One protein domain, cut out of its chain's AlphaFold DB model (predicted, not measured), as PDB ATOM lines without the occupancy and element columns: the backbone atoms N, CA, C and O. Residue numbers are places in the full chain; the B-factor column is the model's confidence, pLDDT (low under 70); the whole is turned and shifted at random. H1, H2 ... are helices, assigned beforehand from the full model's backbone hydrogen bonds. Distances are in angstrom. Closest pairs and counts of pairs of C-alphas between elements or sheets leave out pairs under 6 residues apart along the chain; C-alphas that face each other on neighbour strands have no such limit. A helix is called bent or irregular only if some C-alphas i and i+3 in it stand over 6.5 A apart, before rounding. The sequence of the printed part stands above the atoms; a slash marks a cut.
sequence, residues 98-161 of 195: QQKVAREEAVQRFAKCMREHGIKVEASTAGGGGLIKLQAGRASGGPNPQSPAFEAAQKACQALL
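This is residues 98 to 161 of the 195 residues of an uncharacterized protein of Actinobacteria bacterium (UniProt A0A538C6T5). Two helices lie side by side as a helical hairpin, and the long loop between them, residues 117 to 147, makes its own excursion: it runs back in the direction of the start of H1, turns near Gly 128 and returns to the start of H2. The printed part has 64 residues with two named helices, H1 then H2, and no named strand; the class is all helix. It is compact, with a radius of gyration of the C-alphas of 11.7 A, and spans 35 by 24 by 15 A.

H1, residues 98 to 116, touches H2, residues 148 to 160, with its residues 106 to 114 alone. The closest C-alphas are those of Phe 110 and Leu 160, 5.5 A apart. The two run opposite ways at a shallow tilt of 31 degrees. In H1 every O i to N i+4 pair is within hydrogen-bond range; in H2, 7 of 9 are.

H1 measures 27.2 A, from C-alpha 98 at (295.997, 144.878, 413.688). H2 measures 19.6 A, ending with C-alpha 160 at (293.215, 129.394, 407.308), and is irregular: C-alphas 156 and 159 are 7.4 A apart.

The C-alphas farthest apart, of Gln 98 and Ala 139, are 36.5 A apart. The printed part has no cut. The link is long, 31 residues; residues 123 to 146 have pLDDT under 70.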
ATOM      1  N   GLN A  98     297.107 145.496 414.421       86.44
ATOM      2  CA  GLN A  98     295.997 144.878 413.688       86.44
ATOM      3  C   GLN A  98     296.423 143.587 412.975       86.44
ATOM      4  O   GLN A  98     295.703 142.592 412.998       86.44
ATOM      5  N   GLN A  99     297.616 143.566 412.376       85.62
ATOM      6  CA  GLN A  99     298.146 142.368 411.723       85.62
ATOM      7  C   GLN A  99     298.456 141.248 412.726       85.62
ATOM      8  O   GLN A  99     298.319 140.072 412.388       85.62
ATOM      9  N   LYS A 100     298.862 141.590 413.956       82.62
ATOM     10  CA  LYS A 100     299.059 140.610 415.035       82.62
ATOM     11  C   LYS A 100     297.735 139.966 415.443       82.62
ATOM     12  O   LYS A 100     297.677 138.742 415.476       82.62
ATOM     13  N   VAL A 101     296.682 140.765 415.637       85.50
ATOM     14  CA  VAL A 101     295.330 140.270 415.957       85.50
ATOM     15  C   VAL A 101     294.796 139.366 414.846       85.50
ATOM     16  O   VAL A 101     294.415 138.229 415.108       85.50
ATOM     17  N   ALA A 102     294.858 139.814 413.588       85.19
ATOM     18  CA  ALA A 102     294.407 139.014 412.447       85.19
ATOM     19  C   ALA A 102     295.173 137.683 412.330       85.19
ATOM     20  O   ALA A 102     294.610 136.646 411.982       85.19
ATOM     21  N   ARG A 103     296.471 137.689 412.651       82.62
ATOM     22  CA  ARG A 103     297.291 136.476 412.680       82.62
ATOM     23  C   ARG A 103     296.908 135.546 413.827       82.62
ATOM     24  O   ARG A 103     296.856 134.338 413.615       82.62
ATOM     25  N   GLU A 104     296.700 136.078 415.025       82.94
ATOM     26  CA  GLU A 104     296.268 135.299 416.187       82.94
ATOM     27  C   GLU A 104     294.931 134.621 415.919       82.94
ATOM     28  O   GLU A 104     294.815 133.411 416.104       82.94
ATOM     29  N   GLU A 105     293.968 135.354 415.370       85.69
ATOM     30  CA  GLU A 105     292.676 134.806 414.975       85.69
ATOM     31  C   GLU A 105     292.819 133.694 413.926       85.69
ATOM     32  O   GLU A 105     292.252 132.611 414.078       85.69
ATOM     33  N   ALA A 106     293.625 133.916 412.887       85.81
ATOM     34  CA  ALA A 106     293.884 132.919 411.853       85.81
ATOM     35  C   ALA A 106     294.526 131.634 412.420       85.81
ATOM     36  O   ALA A 106     294.146 130.518 412.056       85.81
ATOM     37  N   VAL A 107     295.449 131.776 413.376       83.81
ATOM     38  CA  VAL A 107     296.057 130.652 414.106       83.81
ATOM     39  C   VAL A 107     295.022 129.904 414.956       83.81
ATOM     40  O   VAL A 107     295.023 128.672 414.959       83.81
ATOM     41  N   GLN A 108     294.120 130.614 415.639       85.75
ATOM     42  CA  GLN A 108     293.052 129.985 416.426       85.75
ATOM     43  C   GLN A 108     292.050 129.238 415.537       85.75
ATOM     44  O   GLN A 108     291.668 128.112 415.856       85.75
ATOM     45  N   ARG A 109     291.675 129.811 414.386       89.06
ATOM     46  CA  ARG A 109     290.816 129.150 413.389       89.06
ATOM     47  C   ARG A 109     291.462 127.874 412.852       89.06
ATOM     48  O   ARG A 109     290.803 126.838 412.795       89.06
ATOM     49  N   PHE A 110     292.755 127.919 412.526       87.19
ATOM     50  CA  PHE A 110     293.504 126.729 412.123       87.19
ATOM     51  C   PHE A 110     293.502 125.657 413.220       87.19
ATOM     52  O   PHE A 110     293.206 124.499 412.943       87.19
ATOM     53  N   ALA A 111     293.779 126.031 414.471       86.06
ATOM     54  CA  ALA A 111     293.787 125.081 415.579       86.06
ATOM     55  C   ALA A 111     292.413 124.455 415.837       86.06
ATOM     56  O   ALA A 111     292.333 123.257 416.099       86.06
ATOM     57  N   LYS A 112     291.332 125.234 415.716       88.69
ATOM     58  CA  LYS A 112     289.964 124.710 415.774       88.69
ATOM     59  C   LYS A 112     289.728 123.658 414.684       88.69
ATOM     60  O   LYS A 112     289.340 122.545 415.017       88.69
ATOM     61  N   CYS A 113     290.058 123.975 413.432       91.50
ATOM     62  CA  CYS A 113     289.938 123.045 412.308       91.50
ATOM     63  C   CYS A 113     290.733 121.746 412.550       91.50
ATOM     64  O   CYS A 113     290.199 120.649 412.429       91.50
ATOM     65  N   MET A 114     291.986 121.834 413.007       87.81
ATOM     66  CA  MET A 114     292.790 120.640 413.311       87.81
ATOM     67  C   MET A 114     292.145 119.762 414.400       87.81
ATOM     68  O   MET A 114     292.134 118.539 414.266       87.81
ATOM     69  N   ARG A 115     291.561 120.366 415.445       88.44
ATOM     70  CA  ARG A 115     290.847 119.632 416.506       88.44
ATOM     71  C   ARG A 115     289.581 118.949 415.989       88.44
ATOM     72  O   ARG A 115     289.314 117.825 416.402       88.44
ATOM     73  N   GLU A 116     288.850 119.582 415.071       89.69
ATOM     74  CA  GLU A 116     287.701 118.971 414.376       89.69
ATOM     75  C   GLU A 116     288.127 117.747 413.551       89.69
ATOM     76  O   GLU A 116     287.409 116.753 413.497       89.69
ATOM     77  N   HIS A 117     289.345 117.759 413.007       88.50
ATOM     78  CA  HIS A 117     289.966 116.609 412.347       88.50
ATOM     79  C   HIS A 117     290.630 115.604 413.317       88.50
ATOM     80  O   HIS A 117     291.396 114.739 412.891       88.50
ATOM     81  N   GLY A 118     290.362 115.698 414.625       81.94
ATOM     82  CA  GLY A 118     290.877 114.770 415.638       81.94
ATOM     83  C   GLY A 118     292.337 115.005 416.039       81.94
ATOM     84  O   GLY A 118     292.917 114.210 416.781       81.94
ATOM     85  N   ILE A 119     292.945 116.103 415.585       80.81
ATOM     86  CA  ILE A 119     294.326 116.468 415.892       80.81
ATOM     87  C   ILE A 119     294.340 117.421 417.094       80.81
ATOM     88  O   ILE A 119     293.979 118.595 417.001       80.81
ATOM     89  N   LYS A 120     294.806 116.929 418.246       77.94
ATOM     90  CA  LYS A 120     294.969 117.739 419.463       77.94
ATOM     91  C   LYS A 120     296.137 118.712 419.308       77.94
ATOM     92  O   LYS A 120     297.293 118.316 419.396       77.94
ATOM     93  N   VAL A 121     295.841 119.985 419.066       74.94
ATOM     94  CA  VAL A 121     296.854 121.040 418.926       74.94
ATOM     95  C   VAL A 121     296.614 122.163 419.923       74.94
ATOM     96  O   VAL A 121     295.468 122.508 420.209       74.94
ATOM     97  N   GLU A 122     297.700 122.772 420.389       73.12
ATOM     98  CA  GLU A 122     297.676 124.015 421.157       73.12
ATOM     99  C   GLU A 122     298.111 125.182 420.265       73.12
ATOM    100  O   GLU A 122     299.096 125.108 419.529       73.12
ATOM    101  N   ALA A 123     297.353 126.276 420.295       69.25
ATOM    102  CA  ALA A 123     297.650 127.472 419.518       69.25
ATOM    103  C   ALA A 123     298.312 128.518 420.411       69.25
ATOM    104  O   ALA A 123     297.667 129.123 421.263       69.25
ATOM    105  N   SER A 124     299.597 128.774 420.173       66.19
ATOM    106  CA  SER A 124     300.305 129.898 420.779       66.19
ATOM    107  C   SER A 124     301.110 130.646 419.725       66.19
ATOM    108  O   SER A 124     301.825 130.041 418.924       66.19
ATOM    109  N   THR A 125     301.004 131.973 419.743       64.06
ATOM    110  CA  THR A 125     301.841 132.897 418.967       64.06
ATOM    111  C   THR A 125     303.081 133.351 419.747       64.06
ATOM    112  O   THR A 125     303.861 134.162 419.239       64.06
ATOM    113  N   ALA A 126     303.293 132.822 420.959       56.34
ATOM    114  CA  ALA A 126     304.387 133.209 421.840       56.34
ATOM    115  C   ALA A 126     305.769 132.824 421.277       56.34
ATOM    116  O   ALA A 126     305.972 131.739 420.726       56.34
ATOM    117  N   GLY A 127     306.753 133.707 421.483       53.59
ATOM    118  CA  GLY A 127     308.160 133.476 421.132       53.59
ATOM    119  C   GLY A 127     308.618 134.078 419.801       53.59
ATOM    120  O   GLY A 127     309.695 133.728 419.327       53.59
ATOM    121  N   GLY A 128     307.824 134.949 419.163       49.03
ATOM    122  CA  GLY A 128     308.204 135.668 417.932       49.03
ATOM    123  C   GLY A 128     308.377 134.778 416.688       49.03
ATOM    124  O   GLY A 128     308.506 135.270 415.566       49.03
ATOM    125  N   GLY A 129     308.353 133.460 416.867       47.19
ATOM    126  CA  GLY A 129     308.430 132.465 415.821       47.19
ATOM    127  C   GLY A 129     307.099 132.327 415.104       47.19
ATOM    128  O   GLY A 129     306.035 132.229 415.705       47.19
ATOM    129  N   GLY A 130     307.177 132.262 413.783       50.56
ATOM    130  CA  GLY A 130     306.057 132.049 412.878       50.56
ATOM    131  C   GLY A 130     305.278 130.752 413.014       50.56
ATOM    132  O   GLY A 130     304.471 130.458 412.142       50.56
ATOM    133  N   LEU A 131     305.553 129.972 414.048       52.16
ATOM    134  CA  LEU A 131     305.143 128.591 414.163       52.16
ATOM    135  C   LEU A 131     304.067 128.495 415.230       52.16
ATOM    136  O   LEU A 131     304.271 128.908 416.370       52.16
ATOM    137  N   ILE A 132     302.933 127.927 414.839       58.56
ATOM    138  CA  ILE A 132     301.982 127.354 415.781       58.56
ATOM    139  C   ILE A 132     302.748 126.260 416.516       58.56
ATOM    140  O   ILE A 132     303.306 125.366 415.877       58.56
ATOM    141  N   LYS A 133     302.841 126.354 417.843       55.34
ATOM    142  CA  LYS A 133     303.424 125.281 418.649       55.34
ATOM    143  C   LYS A 133     302.449 124.114 418.704       55.34
ATOM    144  O   LYS A 133     301.727 123.940 419.674       55.34
ATOM    145  N   LEU A 134     302.479 123.279 417.672       56.47
ATOM    146  CA  LEU A 134     301.986 121.922 417.802       56.47
ATOM    147  C   LEU A 134     302.926 121.217 418.779       56.47
ATOM    148  O   LEU A 134     304.077 120.944 418.438       56.47
ATOM    149  N   GLN A 135     302.477 120.970 420.005       52.72
ATOM    150  CA  GLN A 135     303.131 119.982 420.854       52.72
ATOM    151  C   GLN A 135     302.971 118.637 420.151       52.72
ATOM    152  O   GLN A 135     301.949 117.979 420.267       52.72
ATOM    153  N   ALA A 136     303.957 118.295 419.329       42.50
ATOM    154  CA  ALA A 136     304.079 117.038 418.619       42.50
ATOM    155  C   ALA A 136     305.219 116.272 419.289       42.50
ATOM    156  O   ALA A 136     306.378 116.678 419.225       42.50
ATOM    157  N   GLY A 137     304.883 115.194 419.992       38.34
ATOM    158  CA  GLY A 137     305.859 114.421 420.744       38.34
ATOM    159  C   GLY A 137     305.227 113.209 421.409       38.34
ATOM    160  O   GLY A 137     304.240 113.332 422.136       38.34
ATOM    161  N   ARG A 138     305.839 112.039 421.187       40.16
ATOM    162  CA  ARG A 138     305.459 110.739 421.771       40.16
ATOM    163  C   ARG A 138     305.472 110.735 423.310       40.16
ATOM    164  O   ARG A 138     304.862 109.858 423.902       40.16
ATOM    165  N   ALA A 139     306.121 111.714 423.944       41.19
ATOM    166  CA  ALA A 139     306.184 111.854 425.399       41.19
ATOM    167  C   ALA A 139     305.025 112.673 426.009       41.19
ATOM    168  O   ALA A 139     304.845 112.641 427.219       41.19
ATOM    169  N   SER A 140     304.231 113.393 425.204       42.72
ATOM    170  CA  SER A 140     303.145 114.260 425.699       42.72
ATOM    171  C   SER A 140     301.811 114.063 424.967       42.72
ATOM    172  O   SER A 140     300.948 114.935 425.020       42.72
ATOM    173  N   GLY A 141     301.640 112.956 424.234       47.22
ATOM    174  CA  GLY A 141     300.398 112.668 423.498       47.22
ATOM    175  C   GLY A 141     300.122 113.617 422.325       47.22
ATOM    176  O   GLY A 141     298.977 113.754 421.895       47.22
ATOM    177  N   GLY A 142     301.163 114.284 421.821       55.94
ATOM    178  CA  GLY A 142     301.068 115.195 420.688       55.94
ATOM    179  C   GLY A 142     300.787 114.475 419.363       55.94
ATOM    180  O   GLY A 142     301.247 113.343 419.195       55.94
ATOM    181  N   PRO A 143     300.098 115.101 418.391       61.75
ATOM    182  CA  PRO A 143     299.786 114.458 417.122       61.75
ATOM    183  C   PRO A 143     301.053 114.103 416.354       61.75
ATOM    184  O   PRO A 143     301.984 114.907 416.286       61.75
ATOM    185  N   ASN A 144     301.082 112.915 415.749       66.25
ATOM    186  CA  ASN A 144     302.189 112.516 414.893       66.25
ATOM    187  C   ASN A 144     302.157 113.354 413.597       66.25
ATOM    188  O   ASN A 144     301.229 113.179 412.800       66.25
ATOM    189  N   PRO A 145     303.160 114.215 413.348       67.38
ATOM    190  CA  PRO A 145     303.197 115.077 412.170       67.38
ATOM    191  C   PRO A 145     303.399 114.305 410.856       67.38
ATOM    192  O   PRO A 145     303.231 114.882 409.790       67.38
ATOM    193  N   GLN A 146     303.744 113.014 410.919       68.44
ATOM    194  CA  GLN A 146     303.859 112.114 409.765       68.44
ATOM    195  C   GLN A 146     302.639 111.194 409.611       68.44
ATOM    196  O   GLN A 146     302.647 110.301 408.769       68.44
ATOM    197  N   SER A 147     301.606 111.342 410.449       78.69
ATOM    198  CA  SER A 147     300.412 110.504 410.319       78.69
ATOM    199  C   SER A 147     299.550 110.950 409.131       78.69
ATOM    200  O   SER A 147     299.363 112.155 408.947       78.69
ATOM    201  N   PRO A 148     298.931 110.009 408.393       84.31
ATOM    202  CA  PRO A 148     297.964 110.345 407.347       84.31
ATOM    203  C   PRO A 148     296.815 111.231 407.853       84.31
ATOM    204  O   PRO A 148     296.343 112.111 407.141       84.31
ATOM    205  N   ALA A 149     296.399 111.044 409.113       82.38
ATOM    206  CA  ALA A 149     295.390 111.881 409.761       82.38
ATOM    207  C   ALA A 149     295.847 113.344 409.890       82.38
ATOM    208  O   ALA A 149     295.084 114.265 409.601       82.38
ATOM    209  N   PHE A 150     297.104 113.565 410.280       84.75
ATOM    210  CA  PHE A 150     297.674 114.905 410.369       84.75
ATOM    211  C   PHE A 150     297.819 115.561 408.995       84.75
ATOM    212  O   PHE A 150     297.499 116.736 408.844       84.75
ATOM    213  N   GLU A 151     298.270 114.809 407.991       86.44
ATOM    214  CA  GLU A 151     298.421 115.304 406.622       86.44
ATOM    215  C   GLU A 151     297.070 115.703 406.009       86.44
ATOM    216  O   GLU A 151     296.932 116.794 405.449       86.44
ATOM    217  N   ALA A 152     296.042 114.867 406.185       88.19
ATOM    218  CA  ALA A 152     294.685 115.164 405.740       88.19
ATOM    219  C   ALA A 152     294.126 116.427 406.418       88.19
ATOM    220  O   ALA A 152     293.615 117.319 405.735       88.19
ATOM    221  N   ALA A 153     294.284 116.538 407.742       87.81
ATOM    222  CA  ALA A 153     293.876 117.715 408.506       87.81
ATOM    223  C   ALA A 153     294.624 118.976 408.049       87.81
ATOM    224  O   ALA A 153     294.017 120.015 407.801       87.81
ATOM    225  N   GLN A 154     295.943 118.889 407.857       86.12
ATOM    226  CA  GLN A 154     296.746 120.009 407.377       86.12
ATOM    227  C   GLN A 154     296.273 120.475 405.997       86.12
ATOM    228  O   GLN A 154     296.100 121.676 405.788       86.12
ATOM    229  N   LYS A 155     296.014 119.548 405.071       90.12
ATOM    230  CA  LYS A 155     295.517 119.867 403.728       90.12
ATOM    231  C   LYS A 155     294.153 120.564 403.763       90.12
ATOM    232  O   LYS A 155     293.941 121.487 402.977       90.12
ATOM    233  N   ALA A 156     293.268 120.163 404.673       90.81
ATOM    234  CA  ALA A 156     291.966 120.799 404.867       90.81
ATOM    235  C   ALA A 156     292.087 122.197 405.506       90.81
ATOM    236  O   ALA A 156     291.432 123.143 405.071       90.81
ATOM    237  N   CYS A 157     292.968 122.354 406.498       90.75
ATOM    238  CA  CYS A 157     293.026 123.552 407.334       90.75
ATOM    239  C   CYS A 157     294.026 124.623 406.859       90.75
ATOM    240  O   CYS A 157     293.916 125.778 407.269       90.75
ATOM    241  N   GLN A 158     295.006 124.297 406.004       86.88
ATOM    242  CA  GLN A 158     296.119 125.195 405.630       86.88
ATOM    243  C   GLN A 158     295.688 126.550 405.049       86.88
ATOM    244  O   GLN A 158     296.407 127.537 405.197       86.88
ATOM    245  N   ALA A 159     294.511 126.619 404.419       88.75
ATOM    246  CA  ALA A 159     293.971 127.852 403.850       88.75
ATOM    247  C   ALA A 159     293.644 128.915 404.917       88.75
ATOM    248  O   ALA A 159     293.550 130.097 404.593       88.75
ATOM    249  N   LEU A 160     293.505 128.507 406.183       85.69
ATOM    250  CA  LEU A 160     293.215 129.394 407.308       85.69
ATOM    251  C   LEU A 160     294.453 130.141 407.813       85.69
ATOM    252  O   LEU A 160     294.302 131.096 408.568       85.69
ATOM    253  N   LEU A 161     295.669 129.734 407.428       78.25
ATOM    254  CA  LEU A 161     296.893 130.381 407.894       78.25
ATOM    255  C   LEU A 161     297.233 131.633 407.073       78.25
ATOM    256  O   LEU A 161     297.157 131.614 405.841       78.25
TER     257      LEU A 161